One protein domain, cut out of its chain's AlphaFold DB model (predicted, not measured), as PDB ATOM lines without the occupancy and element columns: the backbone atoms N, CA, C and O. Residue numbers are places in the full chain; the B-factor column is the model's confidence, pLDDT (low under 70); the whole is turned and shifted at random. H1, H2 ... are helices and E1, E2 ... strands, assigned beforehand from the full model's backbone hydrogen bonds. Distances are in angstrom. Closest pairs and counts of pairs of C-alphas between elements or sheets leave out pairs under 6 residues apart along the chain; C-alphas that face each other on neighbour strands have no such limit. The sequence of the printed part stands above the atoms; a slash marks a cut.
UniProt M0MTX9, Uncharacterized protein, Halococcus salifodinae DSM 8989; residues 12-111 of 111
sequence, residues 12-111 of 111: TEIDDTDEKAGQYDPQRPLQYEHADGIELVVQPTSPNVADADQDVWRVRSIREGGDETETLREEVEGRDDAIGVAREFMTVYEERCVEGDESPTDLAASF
ATOM      1  N   THR A  12     129.445 111.725 165.232       88.44
ATOM      2  CA  THR A  12     129.508 112.800 164.243       88.44
ATOM      3  C   THR A  12     128.415 112.593 163.202       88.44
ATOM      4  O   THR A  12     128.267 111.501 162.663       88.44
ATOM      5  N   GLU A  13     127.639 113.637 162.906       87.19
ATOM      6  CA  GLU A  13     126.742 113.635 161.745       87.19
ATOM      7  C   GLU A  13     127.588 113.739 160.476       87.19
ATOM      8  O   GLU A  13     128.365 114.687 160.318       87.19
ATOM      9  N   ILE A  14     127.433 112.766 159.585       84.56
ATOM     10  CA  ILE A  14     128.072 112.774 158.275       84.56
ATOM     11  C   ILE A  14     127.017 113.073 157.215       84.56
ATOM     12  O   ILE A  14     125.931 112.493 157.197       84.56
ATOM     13  N   ASP A  15     127.323 114.024 156.333       70.94
ATOM     14  CA  ASP A  15     126.495 114.262 155.157       70.94
ATOM     15  C   ASP A  15     126.603 113.028 154.255       70.94
ATOM     16  O   ASP A  15     127.676 112.724 153.730       70.94
ATOM     17  N   ASP A  16     125.480 112.337 154.056       63.53
ATOM     18  CA  ASP A  16     125.355 111.298 153.040       63.53
ATOM     19  C   ASP A  16     125.507 111.977 151.665       63.53
ATOM     20  O   ASP A  16     124.580 112.568 151.102       63.53
ATOM     21  N   THR A  17     126.745 112.000 151.165       52.69
ATOM     22  CA  THR A  17     127.098 112.545 149.846       52.69
ATOM     23  C   THR A  17     126.761 111.585 148.705       52.69
ATOM     24  O   THR A  17     127.104 111.862 147.553       52.69
ATOM     25  N   ASP A  18     126.121 110.455 149.006       54.34
ATOM     26  CA  ASP A  18     125.981 109.338 148.091       54.34
ATOM     27  C   ASP A  18     124.722 109.430 147.214       54.34
ATOM     28  O   ASP A  18     123.755 110.153 147.477       54.34
ATOM     29  N   GLU A  19     124.724 108.648 146.135       53.41
ATOM     30  CA  GLU A  19     123.705 108.631 145.072       53.41
ATOM     31  C   GLU A  19     122.284 108.329 145.611       53.41
ATOM     32  O   GLU A  19     121.273 108.657 144.983       53.41
ATOM     33  N   LYS A  20     122.198 107.754 146.822       58.69
ATOM     34  CA  LYS A  20     120.957 107.422 147.537       58.69
ATOM     35  C   LYS A  20     120.265 108.626 148.170       58.69
ATOM     36  O   LYS A  20     119.040 108.594 148.271       58.69
ATOM     37  N   ALA A  21     120.969 109.700 148.533       63.06
ATOM     38  CA  ALA A  21     120.329 110.888 149.103       63.06
ATOM     39  C   ALA A  21     119.298 111.504 148.133       63.06
ATOM     40  O   ALA A  21     118.234 111.960 148.553       63.06
ATOM     41  N   GLY A  22     119.562 111.430 146.821       70.00
ATOM     42  CA  GLY A  22     118.636 111.880 145.778       70.00
ATOM     43  C   GLY A  22     117.354 111.043 145.663       70.00
ATOM     44  O   GLY A  22     116.339 111.556 145.199       70.00
ATOM     45  N   GLN A  23     117.361 109.784 146.118       78.12
ATOM     46  CA  GLN A  23     116.180 108.906 146.097       78.12
ATOM     47  C   GLN A  23     115.097 109.351 147.089       78.12
ATOM     48  O   GLN A  23     113.928 109.013 146.902       78.12
ATOM     49  N   TYR A  24     115.472 110.092 148.129       78.00
ATOM     50  CA  TYR A  24     114.559 110.529 149.184       78.00
ATOM     51  C   TYR A  24     114.381 112.052 149.220       78.00
ATOM     52  O   TYR A  24     113.715 112.548 150.116       78.00
ATOM     53  N   ASP A  25     114.946 112.818 148.279       74.75
ATOM     54  CA  ASP A  25     114.731 114.273 148.208       74.75
ATOM     55  C   ASP A  25     113.227 114.588 148.101       74.75
ATOM     56  O   ASP A  25     112.584 113.987 147.247       74.75
ATOM     57  N   PRO A  26     112.635 115.480 148.922       75.75
ATOM     58  CA  PRO A  26     113.293 116.438 149.817       75.75
ATOM     59  C   PRO A  26     113.642 115.894 151.217       75.75
ATOM     60  O   PRO A  26     114.406 116.526 151.949       75.75
ATOM     61  N   GLN A  27     113.105 114.740 151.611       78.81
ATOM     62  CA  GLN A  27     113.307 114.097 152.914       78.81
ATOM     63  C   GLN A  27     114.588 113.241 152.962       78.81
ATOM     64  O   GLN A  27     114.557 112.027 153.151       78.81
ATOM     65  N   ARG A  28     115.742 113.888 152.771       81.38
ATOM     66  CA  ARG A  28     117.043 113.202 152.706       81.38
ATOM     67  C   ARG A  28     117.357 112.424 154.001       81.38
ATOM     68  O   ARG A  28     117.062 112.940 155.086       81.38
ATOM     69  N   PRO A  29     117.983 111.234 153.901       85.56
ATOM     70  CA  PRO A  29     118.470 110.490 155.054       85.56
ATOM     71  C   PRO A  29     119.472 111.304 155.872       85.56
ATOM     72  O   PRO A  29     120.128 112.209 155.356       85.56
ATOM     73  N   LEU A  30     119.586 110.953 157.145       87.19
ATOM     74  CA  LEU A  30     120.619 111.420 158.056       87.19
ATOM     75  C   LEU A  30     121.482 110.230 158.446       87.19
ATOM     76  O   LEU A  30     120.949 109.153 158.732       87.19
ATOM     77  N   GLN A  31     122.789 110.441 158.492       87.75
ATOM     78  CA  GLN A  31     123.744 109.423 158.885       87.75
ATOM     79  C   GLN A  31     124.641 109.964 159.989       87.75
ATOM     80  O   GLN A  31     125.073 111.117 159.964       87.75
ATOM     81  N   TYR A  32     124.896 109.122 160.978       88.88
ATOM     82  CA  TYR A  32     125.775 109.423 162.092       88.88
ATOM     83  C   TYR A  32     126.795 108.308 162.211       88.88
ATOM     84  O   TYR A  32     126.430 107.145 162.105       88.88
ATOM     85  N   GLU A  33     128.043 108.657 162.461       88.38
ATOM     86  CA  GLU A  33     129.139 107.715 162.650       88.38
ATOM     87  C   GLU A  33     129.735 107.918 164.042       88.38
ATOM     88  O   GLU A  33     129.941 109.052 164.480       88.38
ATOM     89  N   HIS A  34     129.993 106.818 164.738       89.00
ATOM     90  CA  HIS A  34     130.753 106.781 165.976       89.00
ATOM     91  C   HIS A  34     132.215 106.422 165.695       89.00
ATOM     92  O   HIS A  34     132.504 105.613 164.813       89.00
ATOM     93  N   ALA A  35     133.138 106.937 166.510       84.69
ATOM     94  CA  ALA A  35     134.577 106.683 166.388       84.69
ATOM     95  C   ALA A  35     134.981 105.190 166.422       84.69
ATOM     96  O   ALA A  35     136.054 104.839 165.933       84.69
ATOM     97  N   ASP A  36     134.129 104.318 166.971       81.88
ATOM     98  CA  ASP A  36     134.327 102.860 167.004       81.88
ATOM     99  C   ASP A  36     133.868 102.133 165.720       81.88
ATOM    100  O   ASP A  36     133.882 100.902 165.676       81.88
ATOM    101  N   GLY A  37     133.439 102.862 164.683       80.31
ATOM    102  CA  GLY A  37     133.007 102.288 163.402       80.31
ATOM    103  C   GLY A  37     131.554 101.801 163.390       80.31
ATOM    104  O   GLY A  37     131.197 100.887 162.644       80.31
ATOM    105  N   ILE A  38     130.699 102.367 164.244       85.25
ATOM    106  CA  ILE A  38     129.250 102.128 164.205       85.25
ATOM    107  C   ILE A  38     128.578 103.301 163.530       85.25
ATOM    108  O   ILE A  38     128.869 104.451 163.841       85.25
ATOM    109  N   GLU A  39     127.629 103.006 162.660       88.12
ATOM    110  CA  GLU A  39     126.871 104.003 161.935       88.12
ATOM    111  C   GLU A  39     125.381 103.878 162.253       88.12
ATOM    112  O   GLU A  39     124.831 102.783 162.383       88.12
ATOM    113  N   LEU A  40     124.698 105.011 162.358       88.38
ATOM    114  CA  LEU A  40     123.252 105.096 162.482       88.38
ATOM    115  C   LEU A  40     122.689 105.809 161.270       88.38
ATOM    116  O   LEU A  40     123.125 106.902 160.927       88.38
ATOM    117  N   VAL A  41     121.668 105.217 160.664       89.31
ATOM    118  CA  VAL A  41     120.959 105.799 159.527       89.31
ATOM    119  C   VAL A  41     119.512 106.045 159.914       89.31
ATOM    120  O   VAL A  41     118.760 105.109 160.198       89.31
ATOM    121  N   VAL A  42     119.113 107.312 159.872       89.94
ATOM    122  CA  VAL A  42     117.731 107.764 160.032       89.94
ATOM    123  C   VAL A  42     117.205 108.135 158.657       89.94
ATOM    124  O   VAL A  42     117.706 109.055 158.016       89.94
ATOM    125  N   GLN A  43     116.196 107.421 158.176       89.25
ATOM    126  CA  GLN A  43     115.678 107.646 156.830       89.25
ATOM    127  C   GLN A  43     114.181 107.373 156.725       89.25
ATOM    128  O   GLN A  43     113.651 106.614 157.540       89.25
ATOM    129  N   PRO A  44     113.513 107.886 155.681       88.06
ATOM    130  CA  PRO A  44     112.157 107.467 155.381       88.06
ATOM    131  C   PRO A  44     112.085 105.954 155.123       88.06
ATOM    132  O   PRO A  44     113.020 105.328 154.592       88.06
ATOM    133  N   THR A  45     110.959 105.358 155.507       86.69
ATOM    134  CA  THR A  45     110.628 103.957 155.200       86.69
ATOM    135  C   THR A  45     110.427 103.746 153.702       86.69
ATOM    136  O   THR A  45     110.816 102.704 153.171       86.69
ATOM    137  N   SER A  46     109.898 104.761 153.014       85.19
ATOM    138  CA  SER A  46     109.608 104.741 151.583       85.19
ATOM    139  C   SER A  46     110.443 105.772 150.808       85.19
ATOM    140  O   SER A  46     110.680 106.868 151.313       85.19
ATOM    141  N   PRO A  47     110.891 105.460 149.577       83.69
ATOM    142  CA  PRO A  47     111.580 106.425 148.716       83.69
ATOM    143  C   PRO A  47     110.641 107.544 148.247       83.69
ATOM    144  O   PRO A  47     109.418 107.398 148.315       83.69
ATOM    145  N   ASN A  48     111.197 108.632 147.701       82.50
ATOM    146  CA  ASN A  48     110.395 109.711 147.131       82.50
ATOM    147  C   ASN A  48     109.751 109.301 145.799       82.50
ATOM    148  O   ASN A  48     110.255 109.575 144.708       82.50
ATOM    149  N   VAL A  49     108.612 108.622 145.900       83.38
ATOM    150  CA  VAL A  49     107.736 108.262 144.786       83.38
ATOM    151  C   VAL A  49     106.311 108.734 145.074       83.38
ATOM    152  O   VAL A  49     105.951 109.013 146.217       83.38
ATOM    153  N   ALA A  50     105.492 108.862 144.028       75.81
ATOM    154  CA  ALA A  50     104.094 109.251 144.191       75.81
ATOM    155  C   ALA A  50     103.359 108.262 145.113       75.81
ATOM    156  O   ALA A  50     103.574 107.054 145.011       75.81
ATOM    157  N   ASP A  51     102.518 108.798 146.001       77.81
ATOM    158  CA  ASP A  51     101.714 108.045 146.975       77.81
ATOM    159  C   ASP A  51     102.521 107.267 148.040       77.81
ATOM    160  O   ASP A  51     101.947 106.470 148.782       77.81
ATOM    161  N   ALA A  52     103.835 107.500 148.147       80.12
ATOM    162  CA  ALA A  52     104.646 106.967 149.238       80.12
ATOM    163  C   ALA A  52     104.486 107.793 150.516       80.12
ATOM    164  O   ALA A  52     104.563 109.024 150.492       80.12
ATOM    165  N   ASP A  53     104.343 107.089 151.635       79.50
ATOM    166  CA  ASP A  53     104.321 107.689 152.961       79.50
ATOM    167  C   ASP A  53     105.760 107.967 153.418       79.50
ATOM    168  O   ASP A  53     106.488 107.074 153.859       79.50
ATOM    169  N   GLN A  54     106.212 109.200 153.195       79.81
ATOM    170  CA  GLN A  54     107.538 109.662 153.617       79.81
ATOM    171  C   GLN A  54     107.521 110.234 155.036       79.81
ATOM    172  O   GLN A  54     108.580 110.443 155.616       79.81
ATOM    173  N   ASP A  55     106.341 110.448 155.621       85.06
ATOM    174  CA  ASP A  55     106.220 110.917 157.001       85.06
ATOM    175  C   ASP A  55     106.530 109.803 158.011       85.06
ATOM    176  O   ASP A  55     106.720 110.077 159.194       85.06
ATOM    177  N   VAL A  56     106.665 108.561 157.539       89.19
ATOM    178  CA  VAL A  56     107.068 107.406 158.337       89.19
ATOM    179  C   VAL A  56     108.554 107.105 158.144       89.19
ATOM    180  O   VAL A  56     109.025 106.777 157.048       89.19
ATOM    181  N   TRP A  57     109.295 107.154 159.244       91.25
ATOM    182  CA  TRP A  57     110.745 107.032 159.313       91.25
ATOM    183  C   TRP A  57     111.176 105.728 159.985       91.25
ATOM    184  O   TRP A  57     110.424 105.069 160.703       91.25
ATOM    185  N   ARG A  58     112.427 105.344 159.742       90.56
ATOM    186  CA  ARG A  58     113.095 104.220 160.396       90.56
ATOM    187  C   ARG A  58     114.503 104.604 160.821       90.56
ATOM    188  O   ARG A  58     115.164 105.403 160.153       90.56
ATOM    189  N   VAL A  59     114.956 103.980 161.899       90.00
ATOM    190  CA  VAL A  59     116.296 104.126 162.466       90.00
ATOM    191  C   VAL A  59     116.984 102.771 162.423       90.00
ATOM    192  O   VAL A  59     116.433 101.760 162.864       90.00
ATOM    193  N   ARG A  60     118.182 102.745 161.850       89.06
ATOM    194  CA  ARG A  60     118.956 101.524 161.632       89.06
ATOM    195  C   ARG A  60     120.378 101.708 162.127       89.06
ATOM    196  O   ARG A  60     120.934 102.781 161.918       89.06
ATOM    197  N   SER A  61     120.959 100.666 162.707       85.81
ATOM    198  CA  SER A  61     122.389 100.595 163.007       85.81
ATOM    199  C   SER A  61     123.110  99.723 161.988       85.81
ATOM    200  O   SER A  61     122.650  98.635 161.637       85.81
ATOM    201  N   ILE A  62     124.252 100.209 161.524       80.62
ATOM    202  CA  ILE A  62     125.167  99.546 160.602       80.62
ATOM    203  C   ILE A  62     126.516  99.455 161.314       80.62
ATOM    204  O   ILE A  62     126.910 100.362 162.042       80.62
ATOM    205  N   ARG A  63     127.218  98.339 161.145       73.94
ATOM    206  CA  ARG A  63     128.558  98.146 161.705       73.94
ATOM    207  C   ARG A  63     129.589  98.079 160.593       73.94
ATOM    208  O   ARG A  63     129.336  97.457 159.559       73.94
ATOM    209  N   GLU A  64     130.774  98.624 160.851       59.81
ATOM    210  CA  GLU A  64     131.911  98.490 159.949       59.81
ATOM    211  C   GLU A  64     132.232  97.000 159.706       59.81
ATOM    212  O   GLU A  64     132.481  96.224 160.631       59.81
ATOM    213  N   GLY A  65     132.192  96.584 158.436       52.12
ATOM    214  CA  GLY A  65     132.535  95.226 158.001       52.12
ATOM    215  C   GLY A  65     131.377  94.222 157.901       52.12
ATOM    216  O   GLY A  65     131.638  93.063 157.573       52.12
ATOM    217  N   GLY A  66     130.123  94.630 158.137       48.16
ATOM    218  CA  GLY A  66     128.944  93.769 157.985       48.16
ATOM    219  C   GLY A  66     127.929  94.283 156.957       48.16
ATOM    220  O   GLY A  66     127.597  95.463 156.942       48.16
ATOM    221  N   ASP A  67     127.367  93.380 156.145       50.72
ATOM    222  CA  ASP A  67     126.137  93.624 155.365       50.72
ATOM    223  C   ASP A  67     124.876  93.672 156.262       50.72
ATOM    224  O   ASP A  67     123.768  93.955 155.796       50.72
ATOM    225  N   GLU A  68     125.020  93.351 157.551       53.06
ATOM    226  CA  GLU A  68     123.924  93.251 158.511       53.06
ATOM    227  C   GLU A  68     123.554  94.636 159.045       53.06
ATOM    228  O   GLU A  68     124.245  95.241 159.858       53.06
ATOM    229  N   THR A  69     122.430  95.139 158.539       67.56
ATOM    230  CA  THR A  69     121.756  96.319 159.072       67.56
ATOM    231  C   THR A  69     120.747  95.860 160.121       67.56
ATOM    232  O   THR A  69     119.781  95.180 159.772       67.56
ATOM    233  N   GLU A  70     120.941  96.231 161.384       79.75
ATOM    234  CA  GLU A  70     119.951  95.978 162.437       79.75
ATOM    235  C   GLU A  70     118.951  97.142 162.473       79.75
ATOM    236  O   GLU A  70     119.323  98.318 162.535       79.75
ATOM    237  N   THR A  71     117.656  96.833 162.373       85.88
ATOM    238  CA  THR A  71     116.600  97.841 162.516       85.88
ATOM    239  C   THR A  71     116.350  98.072 163.999       85.88
ATOM    240  O   THR A  71     115.810  97.193 164.662       85.88
ATOM    241  N   LEU A  72     116.700  99.263 164.487       87.25
ATOM    242  CA  LEU A  72     116.461  99.671 165.875       87.25
ATOM    243  C   LEU A  72     114.997 100.053 166.085       87.25
ATOM    244  O   LEU A  72     114.362  99.679 167.064       87.25
ATOM    245  N   ARG A  73     114.438 100.819 165.142       88.94
ATOM    246  CA  ARG A  73     113.022 101.176 165.157       88.94
ATOM    247  C   ARG A  73     112.507 101.408 163.748       88.94
ATOM    248  O   ARG A  73     113.168 102.039 162.924       88.94
ATOM    249  N   GLU A  74     111.308 100.915 163.490       88.06
ATOM    250  CA  GLU A  74     110.549 101.165 162.268       88.06
ATOM    251  C   GLU A  74     109.258 101.907 162.621       88.06
ATOM    252  O   GLU A  74     108.886 101.990 163.792       88.06
ATOM    253  N   GLU A  75     108.597 102.457 161.607       88.38
ATOM    254  CA  GLU A  75     107.287 103.100 161.732       88.38
ATOM    255  C   GLU A  75     107.267 104.327 162.666       88.38
ATOM    256  O   GLU A  75     106.273 104.601 163.332       88.38
ATOM    257  N   VAL A  76     108.367 105.086 162.717       89.75
ATOM    258  CA  VAL A  76     108.441 106.318 163.514       89.75
ATOM    259  C   VAL A  76     107.743 107.449 162.772       89.75
ATOM    260  O   VAL A  76     108.162 107.828 161.680       89.75
ATOM    261  N   GLU A  77     106.690 108.002 163.363       90.62
ATOM    262  CA  GLU A  77     105.975 109.140 162.789       90.62
ATOM    263  C   GLU A  77     106.820 110.413 162.926       90.62
ATOM    264  O   GLU A  77     107.021 110.931 164.017       90.62
ATOM    265  N   GLY A  78     107.306 110.936 161.804       87.56
ATOM    266  CA  GLY A  78     108.030 112.197 161.748       87.56
ATOM    267  C   GLY A  78     109.546 112.095 161.945       87.56
ATOM    268  O   GLY A  78     110.098 111.264 162.667       87.56
ATOM    269  N   ARG A  79     110.240 113.026 161.282       88.06
ATOM    270  CA  ARG A  79     111.704 113.095 161.264       88.06
ATOM    271  C   ARG A  79     112.303 113.401 162.635       88.06
ATOM    272  O   ARG A  79     113.299 112.788 163.004       88.06
ATOM    273  N   ASP A  80     111.736 114.362 163.361       89.56
ATOM    274  CA  ASP A  80     112.279 114.803 164.651       89.56
ATOM    275  C   ASP A  80     112.215 113.687 165.703       89.56
ATOM    276  O   ASP A  80     113.182 113.480 166.436       89.56
ATOM    277  N   ASP A  81     111.133 112.904 165.714       89.81
ATOM    278  CA  ASP A  81     110.995 111.750 166.604       89.81
ATOM    279  C   ASP A  81     111.996 110.645 166.239       89.81
ATOM    280  O   ASP A  81     112.633 110.065 167.121       89.81
ATOM    281  N   ALA A  82     112.236 110.405 164.945       90.50
ATOM    282  CA  ALA A  82     113.252 109.452 164.498       90.50
ATOM    283  C   ALA A  82     114.683 109.895 164.863       90.50
ATOM    284  O   ALA A  82     115.506 109.069 165.259       90.50
ATOM    285  N   ILE A  83     114.976 111.199 164.802       90.44
ATOM    286  CA  ILE A  83     116.233 111.766 165.319       90.44
ATOM    287  C   ILE A  83     116.319 111.576 166.838       90.44
ATOM    288  O   ILE A  83     117.384 111.231 167.345       90.44
ATOM    289  N   GLY A  84     115.213 111.764 167.562       90.94
ATOM    290  CA  GLY A  84     115.130 111.505 168.999       90.94
ATOM    291  C   GLY A  84     115.499 110.063 169.354       90.94
ATOM    292  O   GLY A  84     116.333 109.849 170.228       90.94
ATOM    293  N   VAL A  85     114.960 109.088 168.617       91.31
ATOM    294  CA  VAL A  85     115.290 107.660 168.777       91.31
ATOM    295  C   VAL A  85     116.771 107.393 168.500       91.31
ATOM    296  O   VAL A  85     117.420 106.688 169.269       91.31
ATOM    297  N   ALA A  86     117.331 107.978 167.438       91.25
ATOM    298  CA  ALA A  86     118.755 107.833 167.146       91.25
ATOM    299  C   ALA A  86     119.626 108.402 168.276       91.25
ATOM    300  O   ALA A  86     120.561 107.744 168.716       91.25
ATOM    301  N   ARG A  87     119.287 109.587 168.799       90.94
ATOM    302  CA  ARG A  87     119.996 110.211 169.928       90.94
ATOM    303  C   ARG A  87     119.879 109.406 171.223       90.94
ATOM    304  O   ARG A  87     120.843 109.345 171.985       90.94
ATOM    305  N   GLU A  88     118.725 108.794 171.472       92.00
ATOM    306  CA  GLU A  88     118.531 107.885 172.604       92.00
ATOM    307  C   GLU A  88     119.470 106.682 172.485       92.00
ATOM    308  O   GLU A  88     120.217 106.404 173.421       92.00
ATOM    309  N   PHE A  89     119.526 106.042 171.311       91.06
ATOM    310  CA  PHE A  89     120.456 104.941 171.073       91.06
ATOM    311  C   PHE A  89     121.915 105.369 171.254       91.06
ATOM    312  O   PHE A  89     122.652 104.685 171.953       91.06
ATOM    313  N   MET A  90     122.330 106.506 170.681       90.94
ATOM    314  CA  MET A  90     123.691 107.042 170.847       90.94
ATOM    315  C   MET A  90     124.053 107.216 172.323       90.94
ATOM    316  O   MET A  90     125.139 106.840 172.744       90.94
ATOM    317  N   THR A  91     123.130 107.757 173.119       91.06
ATOM    318  CA  THR A  91     123.351 107.974 174.556       91.06
ATOM    319  C   THR A  91     123.522 106.647 175.288       91.06
ATOM    320  O   THR A  91     124.484 106.467 176.028       91.06
ATOM    321  N   VAL A  92     122.630 105.687 175.034       90.81
ATOM    322  CA  VAL A  92     122.696 104.363 175.661       90.81
ATOM    323  C   VAL A  92     123.935 103.586 175.199       90.81
ATOM    324  O   VAL A  92     124.504 102.821 175.976       90.81
ATOM    325  N   TYR A  93     124.369 103.789 173.953       88.56
ATOM    326  CA  TYR A  93     125.595 103.219 173.409       88.56
ATOM    327  C   TYR A  93     126.829 103.707 174.175       88.56
ATOM    328  O   TYR A  93     127.631 102.876 174.604       88.56
ATOM    329  N   GLU A  94     126.942 105.013 174.434       89.62
ATOM    330  CA  GLU A  94     128.022 105.551 175.269       89.62
ATOM    331  C   GLU A  94     128.027 104.890 176.656       89.62
ATOM    332  O   GLU A  94     129.042 104.352 177.094       89.62
ATOM    333  N   GLU A  95     126.870 104.836 177.320       89.50
ATOM    334  CA  GLU A  95     126.772 104.330 178.693       89.50
ATOM    335  C   GLU A  95     127.033 102.816 178.809       89.50
ATOM    336  O   GLU A  95     127.613 102.351 179.794       89.50
ATOM    337  N   ARG A  96     126.568 102.014 177.841       88.75
ATOM    338  CA  ARG A  96     126.571 100.540 177.942       88.75
ATOM    339  C   ARG A  96     127.688  99.871 177.152       88.75
ATOM    340  O   ARG A  96     128.169  98.826 177.592       88.75
ATOM    341  N   CYS A  97     128.097 100.443 176.024       87.12
ATOM    342  CA  CYS A  97     129.102  99.855 175.136       87.12
ATOM    343  C   CYS A  97     130.471 100.527 175.249       87.12
ATOM    344  O   CYS A  97     131.476  99.825 175.183       87.12
ATOM    345  N   VAL A  98     130.526 101.856 175.410       85.88
ATOM    346  CA  VAL A  98     131.803 102.586 175.541       85.88
ATOM    347  C   VAL A  98     132.283 102.590 176.992       85.88
ATOM    348  O   VAL A  98     133.425 102.228 177.276       85.88
ATOM    349  N   GLU A  99     131.421 102.999 177.924       86.00
ATOM    350  CA  GLU A  99     131.722 102.995 179.362       86.00
ATOM    351  C   GLU A  99     131.490 101.623 180.010       86.00
ATOM    352  O   GLU A  99     132.113 101.297 181.027       86.00
ATOM    353  N   GLY A 100     130.584 100.831 179.434       84.94
ATOM    354  CA  GLY A 100     130.296  99.464 179.851       84.94
ATOM    355  C   GLY A 100     131.056  98.404 179.045       84.94
ATOM    356  O   GLY A 100     131.944  98.699 178.256       84.94
ATOM    357  N   ASP A 101     130.689  97.141 179.260       85.06
ATOM    358  CA  ASP A 101     131.261  95.969 178.573       85.06
ATOM    359  C   ASP A 101     130.227  95.286 177.645       85.06
ATOM    360  O   ASP A 101     130.389  94.125 177.258       85.06
ATOM    361  N   GLU A 102     129.115  95.956 177.326       86.31
ATOM    362  CA  GLU A 102     128.068  95.393 176.472       86.31
ATOM    363  C   GLU A 102     128.437  95.498 174.995       86.31
ATOM    364  O   GLU A 102     128.941  96.521 174.534       86.31
ATOM    365  N   SER A 103     128.159  94.450 174.215       83.88
ATOM    366  CA  SER A 103     128.414  94.523 172.784       83.88
ATOM    367  C   SER A 103     127.347  95.386 172.091       83.88
ATOM    368  O   SER A 103     126.165  95.293 172.425       83.88
ATOM    369  N   PRO A 104     127.707  96.161 171.054       81.50
ATOM    370  CA  PRO A 104     126.735  96.987 170.338       81.50
ATOM    371  C   PRO A 104     125.570  96.214 169.691       81.50
ATOM    372  O   PRO A 104     124.564  96.815 169.348       81.50
ATOM    373  N   THR A 105     125.713  94.900 169.487       81.19
ATOM    374  CA  THR A 105     124.701  94.029 168.866       81.19
ATOM    375  C   THR A 105     123.725  93.597 169.928       81.19
ATOM    376  O   THR A 105     122.529  93.601 169.685       81.19
ATOM    377  N   ASP A 106     124.216  93.265 171.122       84.19
ATOM    378  CA  ASP A 106     123.329  92.991 172.249       84.19
ATOM    379  C   ASP A 106     122.506  94.239 172.587       84.19
ATOM    380  O   ASP A 106     121.304  94.137 172.846       84.19
ATOM    381  N   LEU A 107     123.118  95.425 172.486       84.69
ATOM    382  CA  LEU A 107     122.386  96.677 172.609       84.69
ATOM    383  C   LEU A 107     121.360  96.853 171.477       84.69
ATOM    384  O   LEU A 107     120.184  97.028 171.773       84.69
ATOM    385  N   ALA A 108     121.768  96.771 170.207       83.44
ATOM    386  CA  ALA A 108     120.873  96.954 169.057       83.44
ATOM    387  C   ALA A 108     119.695  95.969 169.043       83.44
ATOM    388  O   ALA A 108     118.565  96.369 168.778       83.44
ATOM    389  N   ALA A 109     119.932  94.707 169.399       82.44
ATOM    390  CA  ALA A 109     118.900  93.680 169.472       82.44
ATOM    391  C   ALA A 109     117.956  93.838 170.680       82.44
ATOM    392  O   ALA A 109     116.890  93.215 170.703       82.44
ATOM    393  N   SER A 110     118.348  94.608 171.702       82.75
ATOM    394  CA  SER A 110     117.554  94.830 172.922       82.75
ATOM    395  C   SER A 110     116.858  96.192 172.986       82.75
ATOM    396  O   SER A 110     116.122  96.438 173.947       82.75
ATOM    397  N   PHE A 111     117.091  97.047 171.991       81.19
ATOM    398  CA  PHE A 111     116.543  98.396 171.872       81.19
ATOM    399  C   PHE A 111     115.128  98.398 171.263       81.19
ATOM    400  O   PHE A 111     114.289  99.226 171.696       81.19
TER     401      PHE A 111
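This is residues 12 to 111 of the 111 residues of an uncharacterized protein of Halococcus salifodinae DSM 8989 (UniProt M0MTX9). A twisted sheet of five strands has the long helix H2 packed over one face, running along the strands, and the shorter helix H3 over the same face, across a steep angle from H2. The small helix H1 lies off the sheet, near the end of E3. The printed part has 100 residues with three named helices and five named strands, in the chain order E1 H1 E2 E3 E4 E5 H2 H3. The sheet order is E1 E2 E3 E4 E5, all antiparallel, and the class is mixed, helices and strands, in two layers, H2 and H3 on one face of the sheet. The whole is compact, with a radius of gyration of the C-alphas of 13.6 A, yet elongated, spanning 46 by 25 by 21 A.

The strands are E1, residues 12 to 14, beginning at C-alpha 12 (129.508, 112.800, 164.243); E2, residues 30 to 34; E3, residues 38 to 44, 20.0 A long; E4, residues 56 to 63, 23.6 A; and E5, residues 69 to 77, 20.7 A, which bends by 56 degrees at residue 72. H2, residues 79 to 98, measures 26.8 A from C-alpha 79 (111.704, 113.095, 161.264) to C-alpha 98. H1 is residues 21 to 24, and H3 is residues 104 to 110, ending at C-alpha 110 (117.554, 94.830, 172.922).

E2, E3, E4 and E5 form a meander, each strand the antiparallel neighbour of the one before, in three hairpins. N 32 and O 40 are 2.8 A apart between E2 and E3, N 41 and O 60 2.8 A between E3 and E4, and N 59 and O 73 2.8 A between E4 and E5. At the other edge, N 12 and O 33 of E1 and E2 are 2.8 A apart. H2 is on the sheet at a height of 8.4 A, over E3 and E4, at 18 degrees to E4 on the local plane; the closest C-alphas of H2 and E4 are those of Ala 82 and Trp 57, 6.2 A. H3, height 9.0 A, lies over E4, and only just not over E5, on which 2 of its 7 C-alphas fall. H2 touches H3 with residues 93 to 97 alone, closest at the C-alphas of Cys 97 and Pro 104, 6.1 A, at a steep tilt of 58 degrees, opposite ways. H1 is only just not on the sheet, with 4 pairs of C-alphas within 10 A. In H2 and H3 every O i to N i+4 pair is within hydrogen-bond range; H1 is too short for such a pair.

The C-alphas farthest apart are those of Ala 50 and Asp 101, 45.8 A. The printed part has no cut, and the link from E3 to E4, 11 residues, is long. Mean pLDDT of the printed part is 82.0, with residues 16 to 21 and 64 to 69 under 70.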